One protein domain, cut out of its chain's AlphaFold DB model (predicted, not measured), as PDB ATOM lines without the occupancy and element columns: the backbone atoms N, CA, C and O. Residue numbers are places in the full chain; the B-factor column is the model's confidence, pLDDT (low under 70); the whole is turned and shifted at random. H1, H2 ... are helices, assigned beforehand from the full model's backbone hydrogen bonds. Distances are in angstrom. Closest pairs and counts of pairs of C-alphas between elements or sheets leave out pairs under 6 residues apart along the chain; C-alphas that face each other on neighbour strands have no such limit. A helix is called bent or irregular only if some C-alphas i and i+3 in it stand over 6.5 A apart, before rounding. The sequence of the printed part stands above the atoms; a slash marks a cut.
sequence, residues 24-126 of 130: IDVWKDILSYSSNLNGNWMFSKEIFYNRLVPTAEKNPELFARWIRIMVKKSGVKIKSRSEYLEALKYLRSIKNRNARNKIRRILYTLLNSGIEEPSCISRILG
ATOM      1  N   ILE A  24     210.113 234.889 224.513       90.44
ATOM      2  CA  ILE A  24     211.289 235.383 223.787       90.44
ATOM      3  C   ILE A  24     211.323 236.908 223.842       90.44
ATOM      4  O   ILE A  24     212.368 237.478 224.140       90.44
ATOM      5  N   ASP A  25     210.189 237.567 223.622       92.06
ATOM      6  CA  ASP A  25     210.125 239.027 223.652       92.06
ATOM      7  C   ASP A  25     210.285 239.578 225.069       92.06
ATOM      8  O   ASP A  25     211.004 240.556 225.259       92.06
ATOM      9  N   VAL A  26     209.739 238.893 226.083       92.19
ATOM     10  CA  VAL A  26     210.039 239.210 227.493       92.19
ATOM     11  C   VAL A  26     211.537 239.130 227.760       92.19
ATOM     12  O   VAL A  26     212.101 239.991 228.432       92.19
ATOM     13  N   TRP A  27     212.196 238.097 227.236       91.06
ATOM     14  CA  TRP A  27     213.631 237.939 227.415       91.06
ATOM     15  C   TRP A  27     214.420 239.043 226.710       91.06
ATOM     16  O   TRP A  27     215.305 239.624 227.327       91.06
ATOM     17  N   LYS A  28     214.070 239.394 225.467       89.44
ATOM     18  CA  LYS A  28     214.682 240.521 224.744       89.44
ATOM     19  C   LYS A  28     214.540 241.835 225.507       89.44
ATOM     20  O   LYS A  28     215.515 242.576 225.601       89.44
ATOM     21  N   ASP A  29     213.361 242.107 226.064       91.19
ATOM     22  CA  ASP A  29     213.130 243.295 226.886       91.19
ATOM     23  C   ASP A  29     214.029 243.280 228.135       91.19
ATOM     24  O   ASP A  29     214.666 244.281 228.438       91.19
ATOM     25  N   ILE A  30     214.170 242.144 228.823       89.56
ATOM     26  CA  ILE A  30     215.073 242.015 229.982       89.56
ATOM     27  C   ILE A  30     216.538 242.241 229.603       89.56
ATOM     28  O   ILE A  30     217.239 242.971 230.297       89.56
ATOM     29  N   LEU A  31     217.003 241.649 228.501       86.25
ATOM     30  CA  LEU A  31     218.373 241.851 228.024       86.25
ATOM     31  C   LEU A  31     218.618 243.321 227.662       86.25
ATOM     32  O   LEU A  31     219.652 243.875 228.026       86.25
ATOM     33  N   SER A  32     217.644 243.949 227.000       86.06
ATOM     34  CA  SER A  32     217.689 245.361 226.608       86.06
ATOM     35  C   SER A  32     217.650 246.296 227.815       86.06
ATOM     36  O   SER A  32     218.337 247.313 227.820       86.06
ATOM     37  N   TYR A  33     216.874 245.953 228.846       87.19
ATOM     38  CA  TYR A  33     216.883 246.647 230.130       87.19
ATOM     39  C   TYR A  33     218.285 246.592 230.738       87.19
ATOM     40  O   TYR A  33     218.899 247.630 230.960       87.19
ATOM     41  N   SER A  34     218.835 245.388 230.917       82.12
ATOM     42  CA  SER A  34     220.135 245.200 231.561       82.12
ATOM     43  C   SER A  34     221.289 245.853 230.799       82.12
ATOM     44  O   SER A  34     222.184 246.415 231.422       82.12
ATOM     45  N   SER A  35     221.284 245.819 229.462       81.12
ATOM     46  CA  SER A  35     222.351 246.422 228.649       81.12
ATOM     47  C   SER A  35     222.364 247.948 228.689       81.12
ATOM     48  O   SER A  35     223.394 248.554 228.414       81.12
ATOM     49  N   ASN A  36     221.230 248.578 229.007       81.50
ATOM     50  CA  ASN A  36     221.082 250.030 228.971       81.50
ATOM     51  C   ASN A  36     221.074 250.679 230.361       81.50
ATOM     52  O   ASN A  36     221.014 251.906 230.435       81.50
ATOM     53  N   LEU A  37     221.185 249.904 231.448       75.00
ATOM     54  CA  LEU A  37     221.194 250.427 232.819       75.00
ATOM     55  C   LEU A  37     222.285 251.485 233.053       75.00
ATOM     56  O   LEU A  37     222.008 252.513 233.665       75.00
ATOM     57  N   ASN A  38     223.486 251.269 232.505       70.81
ATOM     58  CA  ASN A  38     224.653 252.142 232.704       70.81
ATOM     59  C   ASN A  38     224.823 253.229 231.626       70.81
ATOM     60  O   ASN A  38     225.778 253.997 231.686       70.81
ATOM     61  N   GLY A  39     223.936 253.283 230.626       73.31
ATOM     62  CA  GLY A  39     224.059 254.205 229.491       73.31
ATOM     63  C   GLY A  39     222.777 254.982 229.224       73.31
ATOM     64  O   GLY A  39     222.735 256.200 229.372       73.31
ATOM     65  N   ASN A  40     221.705 254.272 228.871       82.50
ATOM     66  CA  ASN A  40     220.400 254.860 228.584       82.50
ATOM     67  C   ASN A  40     219.368 254.449 229.646       82.50
ATOM     68  O   ASN A  40     218.512 253.576 229.451       82.50
ATOM     69  N   TRP A  41     219.453 255.113 230.799       80.94
ATOM     70  CA  TRP A  41     218.569 254.856 231.936       80.94
ATOM     71  C   TRP A  41     217.088 255.119 231.602       80.94
ATOM     72  O   TRP A  41     216.216 254.404 232.096       80.94
ATOM     73  N   MET A  42     216.796 256.105 230.741       84.94
ATOM     74  CA  MET A  42     215.430 256.431 230.309       84.94
ATOM     75  C   MET A  42     214.810 255.291 229.501       84.94
ATOM     76  O   MET A  42     213.676 254.898 229.770       84.94
ATOM     77  N   PHE A  43     215.565 254.702 228.574       84.38
ATOM     78  CA  PHE A  43     215.115 253.544 227.802       84.38
ATOM     79  C   PHE A  43     214.880 252.315 228.689       84.38
ATOM     80  O   PHE A  43     213.850 251.646 228.591       84.38
ATOM     81  N   SER A  44     215.786 252.060 229.636       85.69
ATOM     82  CA  SER A  44     215.621 250.987 230.627       85.69
ATOM     83  C   SER A  44     214.362 251.203 231.475       85.69
ATOM     84  O   SER A  44     213.585 250.277 231.722       85.69
ATOM     85  N   LYS A  45     214.105 252.451 231.878       87.88
ATOM     86  CA  LYS A  45     212.899 252.836 232.611       87.88
ATOM     87  C   LYS A  45     211.637 252.579 231.787       87.88
ATOM     88  O   LYS A  45     210.679 252.022 232.324       87.88
ATOM     89  N   GLU A  46     211.638 252.927 230.504       90.00
ATOM     90  CA  GLU A  46     210.518 252.665 229.597       90.00
ATOM     91  C   GLU A  46     210.223 251.164 229.484       90.00
ATOM     92  O   GLU A  46     209.090 250.743 229.725       90.00
ATOM     93  N   ILE A  47     211.244 250.343 229.210       90.12
ATOM     94  CA  ILE A  47     211.096 248.884 229.127       90.12
ATOM     95  C   ILE A  47     210.501 248.329 230.422       90.12
ATOM     96  O   ILE A  47     209.533 247.561 230.402       90.12
ATOM     97  N   PHE A  48     211.051 248.739 231.564       91.31
ATOM     98  CA  PHE A  48     210.602 248.249 232.857       91.31
ATOM     99  C   PHE A  48     209.128 248.594 233.113       91.31
ATOM    100  O   PHE A  48     208.329 247.713 233.437       91.31
ATOM    101  N   TYR A  49     208.749 249.864 232.949       90.75
ATOM    102  CA  TYR A  49     207.419 250.344 233.323       90.75
ATOM    103  C   TYR A  49     206.316 250.023 232.321       90.75
ATOM    104  O   TYR A  49     205.168 249.831 232.741       90.75
ATOM    105  N   ASN A  50     206.652 249.953 231.035       91.25
ATOM    106  CA  ASN A  50     205.666 249.847 229.962       91.25
ATOM    107  C   ASN A  50     205.576 248.448 229.362       91.25
ATOM    108  O   ASN A  50     204.565 248.145 228.736       91.25
ATOM    109  N   ARG A  51     206.582 247.592 229.590       92.81
ATOM    110  CA  ARG A  51     206.632 246.240 229.017       92.81
ATOM    111  C   ARG A  51     206.711 245.163 230.089       92.81
ATOM    112  O   ARG A  51     205.801 244.341 230.209       92.81
ATOM    113  N   LEU A  52     207.736 245.197 230.944       93.56
ATOM    114  CA  LEU A  52     207.956 244.143 231.947       93.56
ATOM    115  C   LEU A  52     206.879 244.138 233.037       93.56
ATOM    116  O   LEU A  52     206.280 243.096 233.304       93.56
ATOM    117  N   VAL A  53     206.597 245.300 233.636       93.06
ATOM    118  CA  VAL A  53     205.581 245.427 234.692       93.06
ATOM    119  C   VAL A  53     204.183 245.031 234.189       93.06
ATOM    120  O   VAL A  53     203.577 244.173 234.828       93.06
ATOM    121  N   PRO A  54     203.667 245.552 233.054       92.94
ATOM    122  CA  PRO A  54     202.353 245.151 232.545       92.94
ATOM    123  C   PRO A  54     202.272 243.666 232.173       92.94
ATOM    124  O   PRO A  54     201.265 243.015 232.451       92.94
ATOM    125  N   THR A  55     203.344 243.096 231.611       93.94
ATOM    126  CA  THR A  55     203.382 241.661 231.292       93.94
ATOM    127  C   THR A  55     203.296 240.807 232.558       93.94
ATOM    128  O   THR A  55     202.519 239.852 232.616       93.94
ATOM    129  N   ALA A  56     204.047 241.168 233.601       93.00
ATOM    130  CA  ALA A  56     203.982 240.484 234.887       93.00
ATOM    131  C   ALA A  56     202.632 240.698 235.595       93.00
ATOM    132  O   ALA A  56     202.157 239.785 236.254       93.00
ATOM    133  N   GLU A  57     201.986 241.858 235.445       92.19
ATOM    134  CA  GLU A  57     200.629 242.124 235.958       92.19
ATOM    135  C   GLU A  57     199.568 241.236 235.307       92.19
ATOM    136  O   GLU A  57     198.693 240.718 236.003       92.19
ATOM    137  N   LYS A  58     199.659 241.034 233.986       91.19
ATOM    138  CA  LYS A  58     198.710 240.212 233.224       91.19
ATOM    139  C   LYS A  58     198.698 238.767 233.722       91.19
ATOM    140  O   LYS A  58     197.625 238.191 233.898       91.19
ATOM    141  N   ASN A  59     199.877 238.180 233.937       92.00
ATOM    142  CA  ASN A  59     200.010 236.833 234.485       92.00
ATOM    143  C   ASN A  59     201.369 236.646 235.204       92.00
ATOM    144  O   ASN A  59     202.354 236.253 234.567       92.00
ATOM    145  N   PRO A  60     201.432 236.892 236.530       93.19
ATOM    146  CA  PRO A  60     202.678 236.822 237.298       93.19
ATOM    147  C   PRO A  60     203.317 235.430 237.293       93.19
ATOM    148  O   PRO A  60     204.541 235.289 237.227       93.19
ATOM    149  N   GLU A  61     202.485 234.389 237.349       93.12
ATOM    150  CA  GLU A  61     202.934 233.001 237.361       93.12
ATOM    151  C   GLU A  61     203.571 232.610 236.024       93.12
ATOM    152  O   GLU A  61     204.675 232.054 235.994       93.12
ATOM    153  N   LEU A  62     202.908 232.948 234.914       94.00
ATOM    154  CA  LEU A  62     203.415 232.691 233.570       94.00
ATOM    155  C   LEU A  62     204.713 233.458 233.311       94.00
ATOM    156  O   LEU A  62     205.671 232.860 232.819       94.00
ATOM    157  N   PHE A  63     204.779 234.731 233.712       94.75
ATOM    158  CA  PHE A  63     205.998 235.532 233.624       94.75
ATOM    159  C   PHE A  63     207.151 234.857 234.380       94.75
ATOM    160  O   PHE A  63     208.206 234.590 233.805       94.75
ATOM    161  N   ALA A  64     206.938 234.472 235.644       93.62
ATOM    162  CA  ALA A  64     207.947 233.778 236.447       93.62
ATOM    163  C   ALA A  64     208.384 232.435 235.830       93.62
ATOM    164  O   ALA A  64     209.540 232.019 235.971       93.62
ATOM    165  N   ARG A  65     207.473 231.727 235.153       94.62
ATOM    166  CA  ARG A  65     207.795 230.499 234.413       94.62
ATOM    167  C   ARG A  65     208.680 230.797 233.203       94.62
ATOM    168  O   ARG A  65     209.678 230.102 233.016       94.62
ATOM    169  N   TRP A  66     208.350 231.824 232.424       95.06
ATOM    170  CA  TRP A  66     209.143 232.254 231.273       95.06
ATOM    171  C   TRP A  66     210.563 232.646 231.670       95.06
ATOM    172  O   TRP A  66     211.505 232.104 231.094       95.06
ATOM    173  N   ILE A  67     210.734 233.474 232.707       91.62
ATOM    174  CA  ILE A  67     212.072 233.878 233.171       91.62
ATOM    175  C   ILE A  67     212.900 232.663 233.569       91.62
ATOM    176  O   ILE A  67     214.028 232.502 233.109       91.62
ATOM    177  N   ARG A  68     212.322 231.742 234.349       90.94
ATOM    178  CA  ARG A  68     213.029 230.529 234.774       90.94
ATOM    179  C   ARG A  68     213.526 229.694 233.593       90.94
ATOM    180  O   ARG A  68     214.639 229.174 233.650       90.94
ATOM    181  N   ILE A  69     212.708 229.550 232.551       90.88
ATOM    182  CA  ILE A  69     213.078 228.809 231.339       90.88
ATOM    183  C   ILE A  69     214.199 229.538 230.597       90.88
ATOM    184  O   ILE A  69     215.188 228.905 230.230       90.88
ATOM    185  N   MET A  70     214.069 230.849 230.397       89.69
ATOM    186  CA  MET A  70     215.028 231.627 229.613       89.69
ATOM    187  C   MET A  70     216.383 231.756 230.308       89.69
ATOM    188  O   MET A  70     217.409 231.591 229.656       89.69
ATOM    189  N   VAL A  71     216.416 231.914 231.632       86.75
ATOM    190  CA  VAL A  71     217.666 231.881 232.412       86.75
ATOM    191  C   VAL A  71     218.343 230.512 232.294       86.75
ATOM    192  O   VAL A  71     219.536 230.436 232.017       86.75
ATOM    193  N   LYS A  72     217.584 229.410 232.410       86.38
ATOM    194  CA  LYS A  72     218.137 228.051 232.252       86.38
ATOM    195  C   LYS A  72     218.700 227.817 230.845       86.38
ATOM    196  O   LYS A  72     219.723 227.157 230.715       86.38
ATOM    197  N   LYS A  73     218.030 228.328 229.805       85.88
ATOM    198  CA  LYS A  73     218.449 228.175 228.401       85.88
ATOM    199  C   LYS A  73     219.622 229.075 228.013       85.88
ATOM    200  O   LYS A  73     220.425 228.678 227.183       85.88
ATOM    201  N   SER A  74     219.697 230.277 228.575       80.81
ATOM    202  CA  SER A  74     220.717 231.272 228.223       80.81
ATOM    203  C   SER A  74     222.056 231.048 228.921       80.81
ATOM    204  O   SER A  74     223.057 231.612 228.491       80.81
ATOM    205  N   GLY A  75     222.088 230.258 230.000       75.81
ATOM    206  CA  GLY A  75     223.307 230.043 230.780       75.81
ATOM    207  C   GLY A  75     223.775 231.289 231.541       75.81
ATOM    208  O   GLY A  75     224.919 231.327 231.989       75.81
ATOM    209  N   VAL A  76     222.910 232.303 231.690       78.81
ATOM    210  CA  VAL A  76     223.215 233.524 232.449       78.81
ATOM    211  C   VAL A  76     223.532 233.167 233.900       78.81
ATOM    212  O   VAL A  76     222.818 232.392 234.546       78.81
ATOM    213  N   LYS A  77     224.616 233.749 234.419       75.56
ATOM    214  CA  LYS A  77     225.003 233.611 235.821       75.56
ATOM    215  C   LYS A  77     224.100 234.478 236.690       75.56
ATOM    216  O   LYS A  77     224.004 235.678 236.482       75.56
ATOM    217  N   ILE A  78     223.478 233.861 237.689       82.88
ATOM    218  CA  ILE A  78     222.679 234.560 238.695       82.88
ATOM    219  C   ILE A  78     223.612 234.972 239.840       82.88
ATOM    220  O   ILE A  78     224.245 234.103 240.438       82.88
ATOM    221  N   LYS A  79     223.666 236.267 240.163       83.31
ATOM    222  CA  LYS A  79     224.481 236.833 241.253       83.31
ATOM    223  C   LYS A  79     224.102 236.256 242.620       83.31
ATOM    224  O   LYS A  79     224.962 235.786 243.355       83.31
ATOM    225  N   SER A  80     222.810 236.258 242.935       89.00
ATOM    226  CA  SER A  80     222.239 235.758 244.182       89.00
ATOM    227  C   SER A  80     221.121 234.763 243.887       89.00
ATOM    228  O   SER A  80     219.979 235.112 243.577       89.00
ATOM    229  N   ARG A  81     221.451 233.468 243.962       87.00
ATOM    230  CA  ARG A  81     220.493 232.389 243.675       87.00
ATOM    231  C   ARG A  81     219.305 232.398 244.641       87.00
ATOM    232  O   ARG A  81     218.197 232.076 244.214       87.00
ATOM    233  N   SER A  82     219.529 232.725 245.914       90.06
ATOM    234  CA  SER A  82     218.476 232.797 246.934       90.06
ATOM    235  C   SER A  82     217.465 233.890 246.599       90.06
ATOM    236  O   SER A  82     216.289 233.575 246.434       90.06
ATOM    237  N   GLU A  83     217.928 235.124 246.390       90.88
ATOM    238  CA  GLU A  83     217.077 236.273 246.051       90.88
ATOM    239  C   GLU A  83     216.322 236.056 244.737       90.88
ATOM    240  O   GLU A  83     215.130 236.349 244.647       90.88
ATOM    241  N   TYR A  84     216.975 235.470 243.730       91.19
ATOM    242  CA  TYR A  84     216.331 235.136 242.462       91.19
ATOM    243  C   TYR A  84     215.179 234.137 242.642       91.19
ATOM    244  O   TYR A  84     214.070 234.341 242.140       91.19
ATOM    245  N   LEU A  85     215.422 233.036 243.362       91.81
ATOM    246  CA  LEU A  85     214.395 232.021 243.608       91.81
ATOM    247  C   LEU A  85     213.265 232.566 244.484       91.81
ATOM    248  O   LEU A  85     212.099 232.236 244.253       91.81
ATOM    249  N   GLU A  86     213.601 233.409 245.454       93.62
ATOM    250  CA  GLU A  86     212.649 234.082 246.322       93.62
ATOM    251  C   GLU A  86     211.770 235.064 245.537       93.62
ATOM    252  O   GLU A  86     210.543 235.000 245.633       93.62
ATOM    253  N   ALA A  87     212.351 235.886 244.661       93.31
ATOM    254  CA  ALA A  87     211.606 236.792 243.792       93.31
ATOM    255  C   ALA A  87     210.655 236.033 242.851       93.31
ATOM    256  O   ALA A  87     209.484 236.396 242.714       93.31
ATOM    257  N   LEU A  88     211.099 234.916 242.260       93.50
ATOM    258  CA  LEU A  88     210.217 234.050 241.468       93.50
ATOM    259  C   LEU A  88     209.083 233.446 242.307       93.50
ATOM    260  O   LEU A  88     207.951 233.350 241.828       93.50
ATOM    261  N   LYS A  89     209.365 233.029 243.547       94.31
ATOM    262  CA  LYS A  89     208.348 232.520 244.479       94.31
ATOM    263  C   LYS A  89     207.328 233.608 244.813       94.31
ATOM    264  O   LYS A  89     206.130 233.330 244.815       94.31
ATOM    265  N   TYR A  90     207.780 234.840 245.038       93.81
ATOM    266  CA  TYR A  90     206.901 235.972 245.304       93.81
ATOM    267  C   TYR A  90     206.063 236.377 244.102       93.81
ATOM    268  O   TYR A  90     204.898 236.688 244.301       93.81
ATOM    269  N   LEU A  91     206.582 236.317 242.872       91.88
ATOM    270  CA  LEU A  91     205.756 236.539 241.678       91.88
ATOM    271  C   LEU A  91     204.626 235.511 241.586       91.88
ATOM    272  O   LEU A  91     203.473 235.884 241.398       91.88
ATOM    273  N   ARG A  92     204.934 234.224 241.782       91.94
ATOM    274  CA  ARG A  92     203.936 233.142 241.704       91.94
ATOM    275  C   ARG A  92     202.865 233.205 242.793       91.94
ATOM    276  O   ARG A  92     201.785 232.665 242.602       91.94
ATOM    277  N   SER A  93     203.143 233.837 243.933       91.25
ATOM    278  CA  SER A  93     202.171 233.952 245.028       91.25
ATOM    279  C   SER A  93     201.184 235.114 244.857       91.25
ATOM    280  O   SER A  93     200.264 235.269 245.664       91.25
ATOM    281  N   ILE A  94     201.341 235.936 243.815       90.69
ATOM    282  CA  ILE A  94     200.444 237.060 243.539       90.69
ATOM    283  C   ILE A  94     199.142 236.535 242.939       90.69
ATOM    284  O   ILE A  94     199.077 236.175 241.769       90.69
ATOM    285  N   LYS A  95     198.084 236.542 243.753       83.00
ATOM    286  CA  LYS A  95     196.719 236.186 243.329       83.00
ATOM    287  C   LYS A  95     195.876 237.394 242.902       83.00
ATOM    288  O   LYS A  95     194.884 237.235 242.202       83.00
ATOM    289  N   ASN A  96     196.249 238.602 243.334       78.00
ATOM    290  CA  ASN A  96     195.481 239.825 243.087       78.00
ATOM    291  C   ASN A  96     196.049 240.608 241.892       78.00
ATOM    292  O   ASN A  96     197.228 240.964 241.883       78.00
ATOM    293  N   ARG A  97     195.182 240.931 240.925       63.84
ATOM    294  CA  ARG A  97     195.514 241.680 239.701       63.84
ATOM    295  C   ARG A  97     195.896 243.148 239.954       63.84
ATOM    296  O   ARG A  97     196.557 243.744 239.113       63.84
ATOM    297  N   ASN A  98     195.592 243.709 241.129       68.06
ATOM    298  CA  ASN A  98     195.932 245.096 241.494       68.06
ATOM    299  C   ASN A  98     197.237 245.238 242.302       68.06
ATOM    300  O   ASN A  98     197.485 246.258 242.943       68.06
ATOM    301  N   ALA A  99     198.118 244.238 242.263       83.50
ATOM    302  CA  ALA A  99     199.373 244.232 243.015       83.50
ATOM    303  C   ALA A  99     200.541 244.955 242.305       83.50
ATOM    304  O   ALA A  99     201.699 244.605 242.531       83.50
ATOM    305  N   ARG A 100     200.274 245.975 241.477       87.12
ATOM    306  CA  ARG A 100     201.266 246.690 240.641       87.12
ATOM    307  C   ARG A 100     202.533 247.099 241.390       87.12
ATOM    308  O   ARG A 100     203.645 246.785 240.974       87.12
ATOM    309  N   ASN A 101     202.388 247.766 242.535       88.81
ATOM    310  CA  ASN A 101     203.539 248.211 243.330       88.81
ATOM    311  C   ASN A 101     204.337 247.038 243.919       88.81
ATOM    312  O   ASN A 101     205.562 247.110 244.005       88.81
ATOM    313  N   LYS A 102     203.659 245.942 244.273       91.00
ATOM    314  CA  LYS A 102     204.306 244.716 244.749       91.00
ATOM    315  C   LYS A 102     205.071 244.034 243.613       91.00
ATOM    316  O   LYS A 102     206.236 243.701 243.796       91.00
ATOM    317  N   ILE A 103     204.457 243.910 242.434       92.44
ATOM    318  CA  ILE A 103     205.083 243.363 241.220       92.44
ATOM    319  C   ILE A 103     206.336 244.157 240.866       92.44
ATOM    320  O   ILE A 103     207.391 243.562 240.694       92.44
ATOM    321  N   ARG A 104     206.257 245.492 240.844       93.19
ATOM    322  CA  ARG A 104     207.414 246.366 240.591       93.19
ATOM    323  C   ARG A 104     208.582 246.067 241.527       93.19
ATOM    324  O   ARG A 104     209.702 245.907 241.058       93.19
ATOM    325  N   ARG A 105     208.324 245.982 242.835       92.25
ATOM    326  CA  ARG A 105     209.365 245.682 243.832       92.25
ATOM    327  C   ARG A 105     209.986 244.310 243.594       92.25
ATOM    328  O   ARG A 105     211.202 244.200 243.568       92.25
ATOM    329  N   ILE A 106     209.159 243.294 243.354       93.44
ATOM    330  CA  ILE A 106     209.651 241.935 243.113       93.44
ATOM    331  C   ILE A 106     210.452 241.857 241.808       93.44
ATOM    332  O   ILE A 106     211.489 241.205 241.781       93.44
ATOM    333  N   LEU A 107     210.012 242.528 240.740       92.50
ATOM    334  CA  LEU A 107     210.754 242.588 239.479       92.50
ATOM    335  C   LEU A 107     212.100 243.292 239.641       92.50
ATOM    336  O   LEU A 107     213.080 242.840 239.065       92.50
ATOM    337  N   TYR A 108     212.164 244.355 240.443       90.00
ATOM    338  CA  TYR A 108     213.427 245.022 240.750       90.00
ATOM    339  C   TYR A 108     214.397 244.075 241.472       90.00
ATOM    340  O   TYR A 108     215.530 243.908 241.033       90.00
ATOM    341  N   THR A 109     213.926 243.367 242.507       90.44
ATOM    342  CA  THR A 109     214.717 242.321 243.178       90.44
ATOM    343  C   THR A 109     215.144 241.229 242.198       90.44
ATOM    344  O   THR A 109     216.307 240.846 242.184       90.44
ATOM    345  N   LEU A 110     214.240 240.756 241.337       91.00
ATOM    346  CA  LEU A 110     214.532 239.714 240.353       91.00
ATOM    347  C   LEU A 110     215.652 240.135 239.391       91.00
ATOM    348  O   LEU A 110     216.575 239.355 239.167       91.00
ATOM    349  N   LEU A 111     215.582 241.349 238.840       87.69
ATOM    350  CA  LEU A 111     216.562 241.857 237.877       87.69
ATOM    351  C   LEU A 111     217.924 242.111 238.547       87.69
ATOM    352  O   LEU A 111     218.941 241.639 238.037       87.69
ATOM    353  N   ASN A 112     217.942 242.723 239.734       83.44
ATOM    354  CA  ASN A 112     219.176 242.984 240.490       83.44
ATOM    355  C   ASN A 112     219.826 241.707 241.049       83.44
ATOM    356  O   ASN A 112     221.048 241.625 241.168       83.44
ATOM    357  N   SER A 113     219.030 240.682 241.377       78.19
ATOM    358  CA  SER A 113     219.526 239.420 241.949       78.19
ATOM    359  C   SER A 113     220.354 238.577 240.978       78.19
ATOM    360  O   SER A 113     220.901 237.546 241.369       78.19
ATOM    361  N   GLY A 114     220.487 238.972 239.709       63.34
ATOM    362  CA  GLY A 114     221.369 238.249 238.796       63.34
ATOM    363  C   GLY A 114     221.060 238.346 237.316       63.34
ATOM    364  O   GLY A 114     221.470 237.454 236.584       63.34
ATOM    365  N   ILE A 115     220.331 239.370 236.871       67.12
ATOM    366  CA  ILE A 115     220.210 239.690 235.442       67.12
ATOM    367  C   ILE A 115     221.018 240.963 235.099       67.12
ATOM    368  O   ILE A 115     221.046 241.406 233.953       67.12
ATOM    369  N   GLU A 116     221.740 241.524 236.071       57.47
ATOM    370  CA  GLU A 116     222.835 242.476 235.869       57.47
ATOM    371  C   GLU A 116     224.142 241.719 235.583       57.47
ATOM    372  O   GLU A 116     224.923 241.460 236.490       57.47
ATOM    373  N   GLU A 117     224.356 241.291 234.339       52.19
ATOM    374  CA  GLU A 117     225.600 241.599 233.612       52.19
ATOM    375  C   GLU A 117     225.590 241.009 232.186       52.19
ATOM    376  O   GLU A 117     225.589 239.788 231.996       52.19
ATOM    377  N   PRO A 118     225.650 241.869 231.155       51.06
ATOM    378  CA  PRO A 118     225.749 241.506 229.745       51.06
ATOM    379  C   PRO A 118     227.073 240.904 229.270       51.06
ATOM    380  O   PRO A 118     227.275 240.877 228.058       51.06
ATOM    381  N   SER A 119     227.992 240.428 230.116       49.03
ATOM    382  CA  SER A 119     229.257 239.864 229.592       49.03
ATOM    383  C   SER A 119     229.019 238.667 228.652       49.03
ATOM    384  O   SER A 119     229.860 238.328 227.823       49.03
ATOM    385  N   CYS A 120     227.823 238.071 228.721       46.09
ATOM    386  CA  CYS A 120     227.358 236.992 227.850       46.09
ATOM    387  C   CYS A 120     226.429 237.457 226.706       46.09
ATOM    388  O   CYS A 120     226.121 236.663 225.819       46.09
ATOM    389  N   ILE A 121     225.952 238.710 226.704       47.72
ATOM    390  CA  ILE A 121     224.945 239.189 225.738       47.72
ATOM    391  C   ILE A 121     225.563 239.461 224.363       47.72
ATOM    392  O   ILE A 121     224.897 239.209 223.361       47.72
ATOM    393  N   SER A 122     226.835 239.867 224.282       47.69
ATOM    394  CA  SER A 122     227.531 240.033 222.993       47.69
ATOM    395  C   SER A 122     227.528 238.738 222.166       47.69
ATOM    396  O   SER A 122     227.252 238.760 220.969       47.69
ATOM    397  N   ARG A 123     227.700 237.579 222.823       42.69
ATOM    398  CA  ARG A 123     227.612 236.254 222.182       42.69
ATOM    399  C   ARG A 123     226.194 235.862 221.765       42.69
ATOM    400  O   ARG A 123     226.044 235.145 220.784       42.69
ATOM    401  N   ILE A 124     225.170 236.301 222.496       48.34
ATOM    402  CA  ILE A 124     223.768 235.913 222.252       48.34
ATOM    403  C   ILE A 124     223.094 236.834 221.219       48.34
ATOM    404  O   ILE A 124     222.226 236.379 220.480       48.34
ATOM    405  N   LEU A 125     223.502 238.104 221.132       50.56
ATOM    406  CA  LEU A 125     222.965 239.088 220.181       50.56
ATOM    407  C   LEU A 125     223.817 239.257 218.910       50.56
ATOM    408  O   LEU A 125     223.543 240.143 218.109       50.56
ATOM    409  N   GLY A 126     224.840 238.421 218.700       44.69
ATOM    410  CA  GLY A 126     225.623 238.405 217.457       44.69
ATOM    411  C   GLY A 126     226.573 239.592 217.260       44.69
ATOM    412  O   GLY A 126     227.225 239.683 216.221       44.69
TER     413      GLY A 126
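Overview. This is residues 24 to 126 of the 130 residues of an uncharacterized protein of Candidatus Gastranaerophilales bacterium (UniProt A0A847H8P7). Three helices, H3, H4 and H5, run side by side in alternating directions, their centres making a triangle, and the helical hairpin of H1 and H2 packs crosswise on the H3 and H5 side, away from H4. The short H6 packs on H1 at one end of the long axis, and the link from H4 to H5 lies at the other end. The printed part has 103 residues with six named helices, H1 to H6 in chain order, and no named strand; the class is all helix. It is compact, with a radius of gyration of the C-alphas of 12.8 A and spans of 39 by 27 by 21 A.

Arrangement. H1, residues 24 to 36, and H2, residues 41 to 58, form a hairpin and touch at a shallow tilt of 29 degrees, opposite ways; their closest C-alphas, of Tyr 33 and Ser 44, are 4.5 A apart. H3, residues 60 to 74, touches H2 only at the corner, the closest C-alphas being those of Ala 56 and Phe 63, 5.5 A apart. With residues 24 to 27 alone H1 touches H3, about perpendicular at 73 degrees; the C-alphas of Trp 27 and Met 70, the closest, are 6.8 A apart. H4, residues 81 to 92, forms a hairpin with H3 at a shallow tilt of 34 degrees, only just short of steep, and the closest C-alphas, of Glu 61 and Arg 92, are 4.5 A apart. H5, residues 100 to 112, forms a hairpin with H4 at 23 degrees; the closest C-alphas, of Tyr 84 and Leu 110, are 5.4 A apart. H5 also touches H2, at a steep tilt of 59 degrees, with the C-alphas of Val 53 and Arg 104 closest at 6.2 A. H6, residues 118 to 124, touches H1 at a steep tilt of 45 degrees, with the C-alphas of Ser 35 and Pro 118 closest at 6.1 A. H1 and H4 are apart. In H1, H3, H4 and H5 every O i to N i+4 pair is within hydrogen-bond range; in H2 11 of 14 are, and in H6 1 of 3, beside 2 of 4 O i to N i+3 pairs.

Along the chain. H1 begins at C-alpha 24 (211.289, 235.383, 223.787) and is 18.4 A long. H2 is the longest helix by residues, 24.7 A from first to last C-alpha, and H3 measures 20.9 A. H5 ends at C-alpha 112 (219.176, 242.984, 240.490). H6 is irregular, but only just: C-alphas 119 and 122 are 6.8 A apart.

Size, cuts and confidence. The C-alphas of Asn 96 and Gly 126, the two farthest apart, are 39.6 A apart. The printed part has no cut, and no link is long. Confidence is low, under 70, at residues 97 to 98 and 114 to 126; the mean pLDDT of the printed part is 83.3, and that of H6 is 48.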